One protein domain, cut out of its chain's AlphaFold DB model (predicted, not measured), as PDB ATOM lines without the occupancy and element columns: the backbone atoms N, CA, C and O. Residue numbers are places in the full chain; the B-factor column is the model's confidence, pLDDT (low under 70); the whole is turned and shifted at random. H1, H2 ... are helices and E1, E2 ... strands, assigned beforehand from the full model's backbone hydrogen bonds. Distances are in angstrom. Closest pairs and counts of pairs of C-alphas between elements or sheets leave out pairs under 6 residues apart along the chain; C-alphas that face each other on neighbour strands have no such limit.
ATOM      1  N   THR A 244      -8.000   4.708 106.048       69.44
ATOM      2  CA  THR A 244      -6.536   4.674 106.124       69.44
ATOM      3  C   THR A 244      -5.969   6.068 105.923       69.44
ATOM      4  O   THR A 244      -6.427   6.824 105.063       69.44
ATOM      5  N   VAL A 245      -4.945   6.405 106.701       80.19
ATOM      6  CA  VAL A 245      -4.192   7.645 106.501       80.19
ATOM      7  C   VAL A 245      -3.387   7.532 105.206       80.19
ATOM      8  O   VAL A 245      -2.553   6.642 105.067       80.19
ATOM      9  N   THR A 246      -3.609   8.442 104.259       79.56
ATOM     10  CA  THR A 246      -2.903   8.488 102.964       79.56
ATOM     11  C   THR A 246      -1.748   9.493 102.964       79.56
ATOM     12  O   THR A 246      -0.832   9.421 102.136       79.56
ATOM     13  N   GLY A 247      -1.759  10.422 103.918       84.56
ATOM     14  CA  GLY A 247      -0.752  11.457 104.069       84.56
ATOM     15  C   GLY A 247      -0.991  12.317 105.299       84.56
ATOM     16  O   GLY A 247      -1.739  11.960 106.209       84.56
ATOM     17  N   TYR A 248      -0.337  13.469 105.336       87.31
ATOM     18  CA  TYR A 248      -0.565  14.451 106.386       87.31
ATOM     19  C   TYR A 248      -0.402  15.879 105.868       87.31
ATOM     20  O   TYR A 248       0.313  16.128 104.894       87.31
ATOM     21  N   ARG A 249      -1.001  16.828 106.588       85.62
ATOM     22  CA  ARG A 249      -0.747  18.266 106.448       85.62
ATOM     23  C   ARG A 249      -0.083  18.826 107.688       85.62
ATOM     24  O   ARG A 249      -0.172  18.261 108.777       85.62
ATOM     25  N   ARG A 250       0.585  19.963 107.523       87.56
ATOM     26  CA  ARG A 250       1.051  20.763 108.656       87.56
ATOM     27  C   ARG A 250      -0.032  21.759 109.022       87.56
ATOM     28  O   ARG A 250      -0.496  22.485 108.157       87.56
ATOM     29  N   VAL A 251      -0.371  21.824 110.300       84.06
ATOM     30  CA  VAL A 251      -1.256  22.857 110.844       84.06
ATOM     31  C   VAL A 251      -0.365  23.900 111.500       84.06
ATOM     32  O   VAL A 251       0.450  23.570 112.362       84.06
ATOM     33  N   ILE A 252      -0.422  25.135 111.018       84.50
ATOM     34  CA  ILE A 252       0.356  26.243 111.577       84.50
ATOM     35  C   ILE A 252      -0.383  26.854 112.762       84.50
ATOM     36  O   ILE A 252      -1.603  26.934 112.744       84.50
ATOM     37  N   HIS A 253       0.380  27.328 113.746       82.25
ATOM     38  CA  HIS A 253      -0.145  28.017 114.924       82.25
ATOM     39  C   HIS A 253       0.529  29.393 115.074       82.25
ATOM     40  O   HIS A 253       1.488  29.525 115.847       82.25
ATOM     41  N   PRO A 254       0.151  30.408 114.264       80.56
ATOM     42  CA  PRO A 254       0.678  31.767 114.403       80.56
ATOM     43  C   PRO A 254       0.462  32.359 115.801       80.56
ATOM     44  O   PRO A 254       1.336  33.080 116.276       80.56
ATOM     45  N   GLU A 255      -0.643  32.009 116.458       77.81
ATOM     46  CA  GLU A 255      -1.029  32.403 117.816       77.81
ATOM     47  C   GLU A 255      -0.051  31.913 118.888       77.81
ATOM     48  O   GLU A 255       0.158  32.582 119.897       77.81
ATOM     49  N   LEU A 256       0.629  30.792 118.639       81.25
ATOM     50  CA  LEU A 256       1.630  30.233 119.552       81.25
ATOM     51  C   LEU A 256       3.045  30.758 119.271       81.25
ATOM     52  O   LEU A 256       3.989  30.411 119.975       81.25
ATOM     53  N   SER A 257       3.222  31.613 118.258       81.81
ATOM     54  CA  SER A 257       4.513  32.208 117.908       81.81
ATOM     55  C   SER A 257       4.555  33.693 118.263       81.81
ATOM     56  O   SER A 257       3.904  34.511 117.617       81.81
ATOM     57  N   ARG A 258       5.446  34.097 119.185       78.12
ATOM     58  CA  ARG A 258       5.678  35.526 119.525       78.12
ATOM     59  C   ARG A 258       5.920  36.407 118.286       78.12
ATOM     60  O   ARG A 258       5.522  37.572 118.219       78.12
ATOM     61  N   GLY A 259       6.617  35.854 117.291       76.56
ATOM     62  CA  GLY A 259       6.954  36.533 116.039       76.56
ATOM     63  C   GLY A 259       5.943  36.334 114.909       76.56
ATOM     64  O   GLY A 259       6.150  36.904 113.839       76.56
ATOM     65  N   GLY A 260       4.895  35.537 115.120       80.69
ATOM     66  CA  GLY A 260       4.042  35.005 114.062       80.69
ATOM     67  C   GLY A 260       4.701  33.858 113.287       80.69
ATOM     68  O   GLY A 260       5.864  33.496 113.511       80.69
ATOM     69  N   THR A 261       3.959  33.272 112.357       82.81
ATOM     70  CA  THR A 261       4.432  32.180 111.496       82.81
ATOM     71  C   THR A 261       5.101  32.755 110.246       82.81
ATOM     72  O   THR A 261       4.636  33.740 109.683       82.81
ATOM     73  N   CYS A 262       6.226  32.192 109.793       81.25
ATOM     74  CA  CYS A 262       6.865  32.676 108.561       81.25
ATOM     75  C   CYS A 262       6.162  32.153 107.299       81.25
ATOM     76  O   CYS A 262       5.561  31.080 107.325       81.25
ATOM     77  N   GLY A 263       6.308  32.856 106.171       80.12
ATOM     78  CA  GLY A 263       5.714  32.449 104.889       80.12
ATOM     79  C   GLY A 263       6.115  31.039 104.434       80.12
ATOM     80  O   GLY A 263       5.351  30.359 103.760       80.12
ATOM     81  N   MET A 264       7.281  30.538 104.866       83.50
ATOM     82  CA  MET A 264       7.723  29.178 104.532       83.50
ATOM     83  C   MET A 264       6.858  28.116 105.219       83.50
ATOM     84  O   MET A 264       6.600  27.065 104.642       83.50
ATOM     85  N   CYS A 265       6.397  28.380 106.442       82.62
ATOM     86  CA  CYS A 265       5.507  27.478 107.164       82.62
ATOM     87  C   CYS A 265       4.107  27.456 106.547       82.62
ATOM     88  O   CYS A 265       3.497  26.395 106.521       82.62
ATOM     89  N   ILE A 266       3.636  28.588 106.018       78.62
ATOM     90  CA  ILE A 266       2.339  28.683 105.335       78.62
ATOM     91  C   ILE A 266       2.371  27.927 104.009       78.62
ATOM     92  O   ILE A 266       1.532  27.072 103.748       78.62
ATOM     93  N   ALA A 267       3.412  28.150 103.205       80.19
ATOM     94  CA  ALA A 267       3.619  27.363 101.995       80.19
ATOM     95  C   ALA A 267       3.744  25.861 102.317       80.19
ATOM     96  O   ALA A 267       3.371  25.006 101.517       80.19
ATOM     97  N   ALA A 268       4.284  25.513 103.489       83.56
ATOM     98  CA  ALA A 268       4.342  24.131 103.933       83.56
ATOM     99  C   ALA A 268       2.988  23.584 104.428       83.56
ATOM    100  O   ALA A 268       2.758  22.395 104.271       83.56
ATOM    101  N   SER A 269       2.086  24.382 105.008       81.94
ATOM    102  CA  SER A 269       0.748  23.901 105.415       81.94
ATOM    103  C   SER A 269      -0.184  23.620 104.238       81.94
ATOM    104  O   SER A 269      -1.055  22.759 104.335       81.94
ATOM    105  N   ASP A 270       0.051  24.286 103.109       77.25
ATOM    106  CA  ASP A 270      -0.706  24.106 101.867       77.25
ATOM    107  C   ASP A 270      -0.466  22.745 101.175       77.25
ATOM    108  O   ASP A 270      -1.238  22.309 100.325       77.25
ATOM    109  N   ARG A 271       0.572  22.004 101.571       81.94
ATOM    110  CA  ARG A 271       0.942  20.737 100.927       81.94
ATOM    111  C   ARG A 271       0.441  19.518 101.696       81.94
ATOM    112  O   ARG A 271       0.555  19.459 102.922       81.94
ATOM    113  N   VAL A 272       0.014  18.495 100.954       81.50
ATOM    114  CA  VAL A 272      -0.127  17.120 101.459       81.50
ATOM    115  C   VAL A 272       1.210  16.397 101.308       81.50
ATOM    116  O   VAL A 272       1.784  16.337 100.221       81.50
ATOM    117  N   TYR A 273       1.711  15.834 102.401       86.50
ATOM    118  CA  TYR A 273       2.977  15.108 102.444       86.50
ATOM    119  C   TYR A 273       2.763  13.608 102.619       86.50
ATOM    120  O   TYR A 273       1.779  13.162 103.213       86.50
ATOM    121  N   LYS A 274       3.742  12.822 102.159       84.69
ATOM    122  CA  LYS A 274       3.797  11.381 102.425       84.69
ATOM    123  C   LYS A 274       4.297  11.120 103.841       84.69
ATOM    124  O   LYS A 274       5.203  11.797 104.312       84.69
ATOM    125  N   ILE A 275       3.760  10.090 104.490       82.19
ATOM    126  CA  ILE A 275       4.032   9.755 105.898       82.19
ATOM    127  C   ILE A 275       5.532   9.606 106.187       82.19
ATOM    128  O   ILE A 275       6.025  10.158 107.167       82.19
ATOM    129  N   HIS A 276       6.290   8.956 105.298       77.44
ATOM    130  CA  HIS A 276       7.738   8.767 105.456       77.44
ATOM    131  C   HIS A 276       8.568  10.066 105.335       77.44
ATOM    132  O   HIS A 276       9.775  10.046 105.558       77.44
ATOM    133  N   GLN A 277       7.944  11.202 105.002       80.31
ATOM    134  CA  GLN A 277       8.595  12.508 104.833       80.31
ATOM    135  C   GLN A 277       8.378  13.453 106.031       80.31
ATOM    136  O   GLN A 277       8.712  14.642 105.943       80.31
ATOM    137  N   LEU A 278       7.841  12.956 107.156       81.00
ATOM    138  CA  LEU A 278       7.538  13.767 108.342       81.00
ATOM    139  C   LEU A 278       8.781  14.189 109.135       81.00
ATOM    140  O   LEU A 278       9.027  13.758 110.254       81.00
ATOM    141  N   MET A 279       9.520  15.153 108.594       79.44
ATOM    142  CA  MET A 279      10.643  15.790 109.284       79.44
ATOM    143  C   MET A 279      10.267  17.179 109.824       79.44
ATOM    144  O   MET A 279       9.386  17.844 109.271       79.44
ATOM    145  N   PRO A 280      10.890  17.681 110.904       78.56
ATOM    146  CA  PRO A 280      10.786  19.096 111.259       78.56
ATOM    147  C   PRO A 280      11.323  19.978 110.120       78.56
ATOM    148  O   PRO A 280      12.331  19.642 109.508       78.56
ATOM    149  N   ILE A 281      10.683  21.123 109.857       78.38
ATOM    150  CA  ILE A 281      11.236  22.130 108.928       78.38
ATOM    151  C   ILE A 281      12.434  22.830 109.587       78.38
ATOM    152  O   ILE A 281      13.461  23.062 108.954       78.38
ATOM    153  N   HIS A 282      12.287  23.161 110.870       79.38
ATOM    154  CA  HIS A 282      13.331  23.666 111.754       79.38
ATOM    155  C   HIS A 282      12.956  23.378 113.220       79.38
ATOM    156  O   HIS A 282      11.848  22.913 113.508       79.38
ATOM    157  N   ASP A 283      13.885  23.658 114.128       76.69
ATOM    158  CA  ASP A 283      13.823  23.422 115.578       76.69
ATOM    159  C   ASP A 283      12.783  24.278 116.325       76.69
ATOM    160  O   ASP A 283      12.232  23.841 117.324       76.69
ATOM    161  N   ASN A 284      12.435  25.447 115.789       77.56
ATOM    162  CA  ASN A 284      11.448  26.361 116.392       77.56
ATOM    163  C   ASN A 284      10.057  26.397 115.716       77.56
ATOM    164  O   ASN A 284       9.373  27.421 115.751       77.56
ATOM    165  N   CYS A 285       9.637  25.336 115.009       80.81
ATOM    166  CA  CYS A 285       8.319  25.346 114.356       80.81
ATOM    167  C   CYS A 285       7.192  25.160 115.384       80.81
ATOM    168  O   CYS A 285       7.127  24.133 116.061       80.81
ATOM    169  N   HIS A 286       6.233  26.087 115.409       83.69
ATOM    170  CA  HIS A 286       4.979  25.949 116.164       83.69
ATOM    171  C   HIS A 286       3.917  25.159 115.390       83.69
ATOM    172  O   HIS A 286       2.756  25.166 115.749       83.69
ATOM    173  N   CYS A 287       4.294  24.466 114.317       85.44
ATOM    174  CA  CYS A 287       3.363  23.668 113.537       85.44
ATOM    175  C   CYS A 287       3.036  22.325 114.212       85.44
ATOM    176  O   CYS A 287       3.938  21.614 114.672       85.44
ATOM    177  N   THR A 288       1.777  21.906 114.163       85.62
ATOM    178  CA  THR A 288       1.359  20.519 114.399       85.62
ATOM    179  C   THR A 288       1.089  19.804 113.078       85.62
ATOM    180  O   THR A 288       1.456  20.302 112.011       85.62
ATOM    181  N   ILE A 289       0.585  18.575 113.150       88.38
ATOM    182  CA  ILE A 289       0.298  17.721 111.997       88.38
ATOM    183  C   ILE A 289      -1.156  17.310 112.098       88.38
ATOM    184  O   ILE A 289      -1.612  17.048 113.205       88.38
ATOM    185  N   SER A 290      -1.838  17.233 110.961       83.94
ATOM    186  CA  SER A 290      -3.149  16.606 110.864       83.94
ATOM    187  C   SER A 290      -3.093  15.467 109.848       83.94
ATOM    188  O   SER A 290      -2.513  15.663 108.771       83.94
ATOM    189  N   PRO A 291      -3.650  14.285 110.164       84.00
ATOM    190  CA  PRO A 291      -3.765  13.198 109.200       84.00
ATOM    191  C   PRO A 291      -4.665  13.609 108.028       84.00
ATOM    192  O   PRO A 291      -5.596  14.396 108.200       84.00
ATOM    193  N   VAL A 292      -4.367  13.059 106.853       79.19
ATOM    194  CA  VAL A 292      -5.206  13.129 105.653       79.19
ATOM    195  C   VAL A 292      -5.672  11.712 105.333       79.19
ATOM    196  O   VAL A 292      -4.854  10.787 105.309       79.19
ATOM    197  N   THR A 293      -6.969  11.541 105.099       73.75
ATOM    198  CA  THR A 293      -7.581  10.309 104.581       73.75
ATOM    199  C   THR A 293      -8.208  10.577 103.218       73.75
ATOM    200  O   THR A 293      -8.230  11.717 102.764       73.75
ATOM    201  N   GLU A 294      -8.735   9.544 102.561       66.81
ATOM    202  CA  GLU A 294      -9.498   9.709 101.311       66.81
ATOM    203  C   GLU A 294     -10.705  10.646 101.507       66.81
ATOM    204  O   GLU A 294     -10.898  11.566 100.720       66.81
ATOM    205  N   ASP A 295     -11.430  10.491 102.621       61.25
ATOM    206  CA  ASP A 295     -12.662  11.255 102.888       61.25
ATOM    207  C   ASP A 295     -12.455  12.559 103.676       61.25
ATOM    208  O   ASP A 295     -13.407  13.297 103.932       61.25
ATOM    209  N   TYR A 296     -11.234  12.831 104.145       63.47
ATOM    210  CA  TYR A 296     -10.964  13.960 105.032       63.47
ATOM    211  C   TYR A 296      -9.577  14.537 104.780       63.47
ATOM    212  O   TYR A 296      -8.552  13.969 105.168       63.47
ATOM    213  N   ASP A 297      -9.571  15.721 104.175       71.12
ATOM    214  CA  ASP A 297      -8.410  16.588 104.093       71.12
ATOM    215  C   ASP A 297      -8.735  17.931 104.780       71.12
ATOM    216  O   ASP A 297      -9.516  18.714 104.240       71.12
ATOM    217  N   PRO A 298      -8.132  18.249 105.943       61.88
ATOM    218  CA  PRO A 298      -8.388  19.500 106.662       61.88
ATOM    219  C   PRO A 298      -7.968  20.758 105.885       61.88
ATOM    220  O   PRO A 298      -8.346  21.858 106.273       61.88
ATOM    221  N   GLY A 299      -7.159  20.616 104.829       58.03
ATOM    222  CA  GLY A 299      -6.707  21.723 103.987       58.03
ATOM    223  C   GLY A 299      -7.275  21.711 102.570       58.03
ATOM    224  O   GLY A 299      -6.791  22.489 101.757       58.03
ATOM    225  N   SER A 300      -8.259  20.864 102.243       53.38
ATOM    226  CA  SER A 300      -8.862  20.842 100.895       53.38
ATOM    227  C   SER A 300      -9.632  22.119 100.550       53.38
ATOM    228  O   SER A 300      -9.794  22.427  99.375       53.38
ATOM    229  N   ALA A 301     -10.073  22.865 101.567       41.88
ATOM    230  CA  ALA A 301     -10.757  24.149 101.423       41.88
ATOM    231  C   ALA A 301      -9.808  25.366 101.381       41.88
ATOM    232  O   ALA A 301     -10.275  26.486 101.185       41.88
ATOM    233  N   LEU A 302      -8.490  25.182 101.575       47.28
ATOM    234  CA  LEU A 302      -7.515  26.253 101.343       47.28
ATOM    235  C   LEU A 302      -7.347  26.420  99.830       47.28
ATOM    236  O   LEU A 302      -6.884  25.512  99.141       47.28
ATOM    237  N   ASN A 303      -7.762  27.571  99.306       42.97
ATOM    238  CA  ASN A 303      -7.783  27.813  97.871       42.97
ATOM    239  C   ASN A 303      -6.389  28.205  97.362       42.97
ATOM    240  O   ASN A 303      -5.678  28.979  97.999       42.97
ATOM    241  N   ASN A 304      -6.030  27.774  96.147       46.94
ATOM    242  CA  ASN A 304      -4.814  28.229  95.448       46.94
ATOM    243  C   ASN A 304      -4.698  29.771  95.387       46.94
ATOM    244  O   ASN A 304      -3.591  30.309  95.374       46.94
ATOM    245  N   LEU A 305      -5.840  30.472  95.404       40.84
ATOM    246  CA  LEU A 305      -5.941  31.933  95.466       40.84
ATOM    247  C   LEU A 305      -5.276  32.527  96.720       40.84
ATOM    248  O   LEU A 305      -4.635  33.576  96.643       40.84
ATOM    249  N   ASP A 306      -5.360  31.845  97.864       57.00
ATOM    250  CA  ASP A 306      -4.712  32.300  99.095       57.00
ATOM    251  C   ASP A 306      -3.191  32.165  99.005       57.00
ATOM    252  O   ASP A 306      -2.458  33.048  99.459       57.00
ATOM    253  N   LEU A 307      -2.691  31.102  98.367       65.94
ATOM    254  CA  LEU A 307      -1.255  30.875  98.213       65.94
ATOM    255  C   LEU A 307      -0.597  31.911  97.289       65.94
ATOM    256  O   LEU A 307       0.508  32.376  97.579       65.94
ATOM    257  N   GLU A 308      -1.269  32.300  96.204       66.31
ATOM    258  CA  GLU A 308      -0.799  33.369  95.316       66.31
ATOM    259  C   GLU A 308      -0.720  34.713  96.045       66.31
ATOM    260  O   GLU A 308       0.310  35.391  95.966       66.31
ATOM    261  N   ARG A 309      -1.747  35.048  96.839       70.62
ATOM    262  CA  ARG A 309      -1.743  36.227  97.720       70.62
ATOM    263  C   ARG A 309      -0.557  36.197  98.686       70.62
ATOM    264  O   ARG A 309       0.189  37.167  98.771       70.62
ATOM    265  N   ILE A 310      -0.308  35.058  99.334       72.44
ATOM    266  CA  ILE A 310       0.819  34.867 100.261       72.44
ATOM    267  C   ILE A 310       2.177  35.058  99.564       72.44
ATOM    268  O   ILE A 310       3.103  35.644 100.132       72.44
ATOM    269  N   TYR A 311       2.333  34.582  98.327       78.94
ATOM    270  CA  TYR A 311       3.554  34.827  97.557       78.94
ATOM    271  C   TYR A 311       3.707  36.295  97.154       78.94
ATOM    272  O   TYR A 311       4.835  36.803  97.181       78.94
ATOM    273  N   GLY A 312       2.603  36.979  96.844       75.56
ATOM    274  CA  GLY A 312       2.559  38.426  96.631       75.56
ATOM    275  C   GLY A 312       3.023  39.201  97.865       75.56
ATOM    276  O   GLY A 312       3.996  39.951  97.791       75.56
ATOM    277  N   ASP A 313       2.423  38.918  99.022       77.19
ATOM    278  CA  ASP A 313       2.776  39.497 100.325       77.19
ATOM    279  C   ASP A 313       4.245  39.256 100.710       77.19
ATOM    280  O   ASP A 313       4.841  40.037 101.449       77.19
ATOM    281  N   ALA A 314       4.861  38.166 100.243       77.62
ATOM    282  CA  ALA A 314       6.276  37.875 100.476       77.62
ATOM    283  C   ALA A 314       7.235  38.508  99.453       77.62
ATOM    284  O   ALA A 314       8.465  38.428  99.601       77.62
ATOM    285  N   GLY A 315       6.694  39.137  98.409       76.25
ATOM    286  CA  GLY A 315       7.454  39.656  97.279       76.25
ATOM    287  C   GLY A 315       8.163  38.557  96.481       76.25
ATOM    288  O   GLY A 315       9.208  38.829  95.886       76.25
ATOM    289  N   GLY A 316       7.659  37.317  96.528       80.12
ATOM    290  CA  GLY A 316       8.190  36.157  95.811       80.12
ATOM    291  C   GLY A 316       8.077  34.829  96.574       80.12
ATOM    292  O   GLY A 316       7.864  34.783  97.783       80.12
ATOM    293  N   ASN A 317       8.301  33.720  95.864       79.38
ATOM    294  CA  ASN A 317       8.151  32.352  96.381       79.38
ATOM    295  C   ASN A 317       9.470  31.686  96.834       79.38
ATOM    296  O   ASN A 317       9.490  30.499  97.160       79.38
ATOM    297  N   THR A 318      10.593  32.415  96.864       78.56
ATOM    298  CA  THR A 318      11.874  31.828  97.292       78.56
ATOM    299  C   THR A 318      11.966  31.721  98.814       78.56
ATOM    300  O   THR A 318      11.397  32.527  99.554       78.56
ATOM    301  N   VAL A 319      12.780  30.781  99.308       73.88
ATOM    302  CA  VAL A 319      13.043  30.598 100.750       73.88
ATOM    303  C   VAL A 319      13.456  31.910 101.424       73.88
ATOM    304  O   VAL A 319      13.070  32.183 102.560       73.88
ATOM    305  N   ALA A 320      14.228  32.748 100.731       77.31
ATOM    306  CA  ALA A 320      14.703  34.011 101.277       77.31
ATOM    307  C   ALA A 320      13.583  35.055 101.437       77.31
ATOM    308  O   ALA A 320      13.671  35.866 102.359       77.31
ATOM    309  N   HIS A 321      12.580  35.050 100.555       77.94
ATOM    310  CA  HIS A 321      11.391  35.906 100.629       77.94
ATOM    311  C   HIS A 321      10.451  35.429 101.737       77.94
ATOM    312  O   HIS A 321      10.188  36.153 102.699       77.94
ATOM    313  N   LEU A 322      10.092  34.148 101.692       82.00
ATOM    314  CA  LEU A 322       9.177  33.510 102.635       82.00
ATOM    315  C   LEU A 322       9.673  33.543 104.092       82.00
ATOM    316  O   LEU A 322       8.880  33.652 105.025       82.00
ATOM    317  N   LYS A 323      10.994  33.496 104.319       81.19
ATOM    318  CA  LYS A 323      11.589  33.637 105.661       81.19
ATOM    319  C   LYS A 323      11.546  35.057 106.224       81.19
ATOM    320  O   LYS A 323      11.831  35.212 107.411       81.19
ATOM    321  N   ARG A 324      11.241  36.090 105.434       81.44
ATOM    322  CA  ARG A 324      11.204  37.491 105.901       81.44
ATOM    323  C   ARG A 324       9.802  37.963 106.246       81.44
ATOM    324  O   ARG A 324       9.665  38.741 107.184       81.44
ATOM    325  N   THR A 325       8.788  37.444 105.571       80.94
ATOM    326  CA  THR A 325       7.396  37.751 105.908       80.94
ATOM    327  C   THR A 325       6.963  36.936 107.122       80.94
ATOM    328  O   THR A 325       7.330  35.764 107.284       80.94
ATOM    329  N   ARG A 326       6.249  37.588 108.035       81.69
ATOM    330  CA  ARG A 326       5.634  36.973 109.213       81.69
ATOM    331  C   ARG A 326       4.146  37.226 109.136       81.69
ATOM    332  O   ARG A 326       3.762  38.341 108.812       81.69
ATOM    333  N   TYR A 327       3.363  36.218 109.466       81.44
ATOM    334  CA  TYR A 327       1.914  36.277 109.493       81.44
ATOM    335  C   TYR A 327       1.412  36.055 110.907       81.44
ATOM    336  O   TYR A 327       2.026  35.314 111.683       81.44
ATOM    337  N   GLN A 328       0.296  36.694 111.212       78.12
ATOM    338  CA  GLN A 328      -0.429  36.572 112.467       78.12
ATOM    339  C   GLN A 328      -1.918  36.409 112.172       78.12
ATOM    340  O   GLN A 328      -2.355  36.647 111.045       78.12
ATOM    341  N   ILE A 329      -2.658  35.976 113.185       75.88
ATOM    342  CA  ILE A 329      -4.116  35.992 113.152       75.88
ATOM    343  C   ILE A 329      -4.561  37.397 113.561       75.88
ATOM    344  O   ILE A 329      -4.014  37.949 114.518       75.88
ATOM    345  N   ASP A 330      -5.501  37.960 112.813       70.44
ATOM    346  CA  ASP A 330      -6.179  39.220 113.109       70.44
ATOM    347  C   ASP A 330      -7.695  39.015 112.989       70.44
ATOM    348  O   ASP A 330      -8.138  38.211 112.171       70.44
ATOM    349  N   GLU A 331      -8.485  39.690 113.818       66.44
ATOM    350  CA  GLU A 331      -9.945  39.523 113.845       66.44
ATOM    351  C   GLU A 331     -10.603  40.554 112.929       66.44
ATOM    352  O   GLU A 331     -10.534  41.760 113.165       66.44
ATOM    353  N   HIS A 332     -11.259  40.081 111.871       48.97
ATOM    354  CA  HIS A 332     -11.997  40.926 110.943       48.97
ATOM    355  C   HIS A 332     -13.482  40.937 111.311       48.97
ATOM    356  O   HIS A 332     -14.097  39.878 111.407       48.97
ATOM    357  N   GLY A 333     -14.077  42.127 111.453       34.03
ATOM    358  CA  GLY A 333     -15.443  42.302 111.981       34.03
ATOM    359  C   GLY A 333     -16.538  41.484 111.277       34.03
ATOM    360  O   GLY A 333     -17.493  41.078 111.924       34.03
ATOM    361  N   GLU A 334     -16.357  41.184 109.989       38.50
ATOM    362  CA  GLU A 334     -17.316  40.416 109.170       38.50
ATOM    363  C   GLU A 334     -16.878  38.970 108.861       38.50
ATOM    364  O   GLU A 334     -17.700  38.118 108.542       38.50
ATOM    365  N   LEU A 335     -15.570  38.687 108.899       40.34
ATOM    366  CA  LEU A 335     -14.990  37.427 108.397       40.34
ATOM    367  C   LEU A 335     -14.384  36.567 109.517       40.34
ATOM    368  O   LEU A 335     -13.965  35.438 109.265       40.34
ATOM    369  N   GLY A 336     -14.347  37.092 110.745       50.97
ATOM    370  CA  GLY A 336     -13.663  36.490 111.883       50.97
ATOM    371  C   GLY A 336     -12.144  36.482 111.708       50.97
ATOM    372  O   GLY A 336     -11.569  37.335 111.027       50.97
ATOM    373  N   ALA A 337     -11.493  35.498 112.321       62.78
ATOM    374  CA  ALA A 337     -10.047  35.327 112.296       62.78
ATOM    375  C   ALA A 337      -9.493  35.155 110.865       62.78
ATOM    376  O   ALA A 337      -9.692  34.126 110.215       62.78
ATOM    377  N   LEU A 338      -8.716  36.136 110.400       63.09
ATOM    378  CA  LEU A 338      -8.002  36.123 109.126       63.09
ATOM    379  C   LEU A 338      -6.486  36.085 109.326       63.09
ATOM    380  O   LEU A 338      -5.924  36.669 110.252       63.09
ATOM    381  N   LEU A 339      -5.795  35.417 108.400       69.88
ATOM    382  CA  LEU A 339      -4.336  35.407 108.357       69.88
ATOM    383  C   LEU A 339      -3.823  36.626 107.577       69.88
ATOM    384  O   LEU A 339      -4.078  36.749 106.373       69.88
ATOM    385  N   VAL A 340      -3.060  37.494 108.247       75.56
ATOM    386  CA  VAL A 340      -2.525  38.744 107.675       75.56
ATOM    387  C   VAL A 340      -1.012  38.875 107.885       75.56
ATOM    388  O   VAL A 340      -0.479  38.374 108.886       75.56
ATOM    389  N   PRO A 341      -0.274  39.546 106.978       75.56
ATOM    390  CA  PRO A 341       1.119  39.897 107.221       75.56
ATOM    391  C   PRO A 341       1.238  40.802 108.452       75.56
ATOM    392  O   PRO A 341       0.646  41.872 108.521       75.56
ATOM    393  N   LYS A 342       2.079  40.419 109.416       76.94
ATOM    394  CA  LYS A 342       2.367  41.213 110.622       76.94
ATOM    395  C   LYS A 342       2.974  42.580 110.290       76.94
ATOM    396  O   LYS A 342       2.883  43.513 111.082       76.94
ATOM    397  N   ARG A 343       3.687  42.672 109.163       73.56
ATOM    398  CA  ARG A 343       4.267  43.901 108.606       73.56
ATOM    399  C   ARG A 343       4.302  43.787 107.089       73.56
ATOM    400  O   ARG A 343       4.539  42.695 106.570       73.56
ATOM    401  N   GLU A 344       4.175  44.923 106.416       66.62
ATOM    402  CA  GLU A 344       4.383  45.022 104.975       66.62
ATOM    403  C   GLU A 344       5.790  44.537 104.587       66.62
ATOM    404  O   GLU A 344       6.782  44.778 105.296       66.62
ATOM    405  N   TYR A 345       5.890  43.822 103.465       57.19
ATOM    406  CA  TYR A 345       7.164  43.301 102.996       57.19
ATOM    407  C   TYR A 345       8.103  44.435 102.582       57.19
ATOM    408  O   TYR A 345       7.918  45.104 101.571       57.19
ATOM    409  N   LYS A 346       9.183  44.610 103.353       62.94
ATOM    410  CA  LYS A 346      10.257  45.551 103.021       62.94
ATOM    411  C   LYS A 346      11.360  44.841 102.226       62.94
ATOM    412  O   LYS A 346      12.092  44.020 102.798       62.94
ATOM    413  N   PRO A 347      11.537  45.132 100.922       54.97
ATOM    414  CA  PRO A 347      12.646  44.584 100.149       54.97
ATOM    415  C   PRO A 347      13.996  45.040 100.725       54.97
ATOM    416  O   PRO A 347      14.116  46.107 101.325       54.97
ATOM    417  N   ARG A 348      15.051  44.229 100.542       57.09
ATOM    418  CA  ARG A 348      16.409  44.591 100.998       57.09
ATOM    419  C   ARG A 348      16.828  45.950 100.427       57.09
ATOM    420  O   ARG A 348      16.738  46.149  99.214       57.09
TER     421      ARG A 348
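This is residues 244 to 348 of the 418 residues of an uncharacterized protein of Mycolicibacter heraklionensis (UniProt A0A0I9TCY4). Two separate two-stranded ribbons lie toward opposite ends of the domain, E1 with E2 and the hairpin of E3 and E4, running crosswise to each other, with the short helix H1 in the middle between them. H2 runs alongside H1, close to it, and the very short H3 packs on H1 at its first residue; much of the rest is long loops. The printed part has 105 residues, with three named helices and four named strands in the order E1, H1, E2, H2, H3, E3, E4; both sheets are antiparallel. The class is mixed, helices and strands, with 47 residues in named elements, under half. The whole is compact, with a radius of gyration of the C-alphas of 14.1 A and spans of 44 by 33 by 25 A.

Find C-alpha 245 at (-4.192, 7.645, 106.501); from there E1 runs 16.1 A through residues 245 to 251. H1, residues 263 to 269, begins at C-alpha 263 at (5.714, 32.449, 104.889) and covers 9.9 A. E2 follows at residues 288 to 293, 16.7 A long. Next come H2, residues 304 to 313, 14.4 A, and H3, residues 319 to 322, 5.2 A. E3, residues 326 to 332, spans 18.2 A, and E4, residues 336 to 341, 15.9 A, ends at C-alpha 341 at (1.119, 39.897, 107.221).

Look first at E1 and E2, antiparallel at 149 degrees, where N 249 and O 290 are 2.9 A apart, within hydrogen-bond range. The closest C-alphas of E1 and H1 are those of Arg 250 and Ser 269, 4.5 A. At its other end H1 touches H3, with the C-alphas of Gly 263 and Leu 322 closest at 4.3 A. H1 and H2 are close but not clearly touching, their closest C-alphas those of Ala 267 and Leu 307 at 7.1 A, at a shallow tilt of 16 degrees, opposite ways. The closest C-alphas of H1 and E3 are those of Gly 263 and Arg 326, 6.3 A. E3 and E4 form a hairpin, antiparallel at 150 degrees, with N 330 and O 338 2.9 A apart. Residues 261 to 262 pair antiparallel with residues 326 to 327 of E3. E1 and E2 are both apart from E3 and E4. In H1 and H2 every O i to N i+4 pair is within hydrogen-bond range; H3 is too short for such a pair, and its one O i to N i+3 pair is not within range.

The two C-alphas farthest apart, those of Thr 244 and Arg 348, are 46.3 A apart. The printed part has no cut. The links E1 to H1, 11 residues, and H1 to E2, 18 residues, are long. The mean pLDDT of the printed part is 73.3; look for values under 70 at residue 244 and residues 294 to 296, 298 to 308, 331 to 339 and 344 to 348.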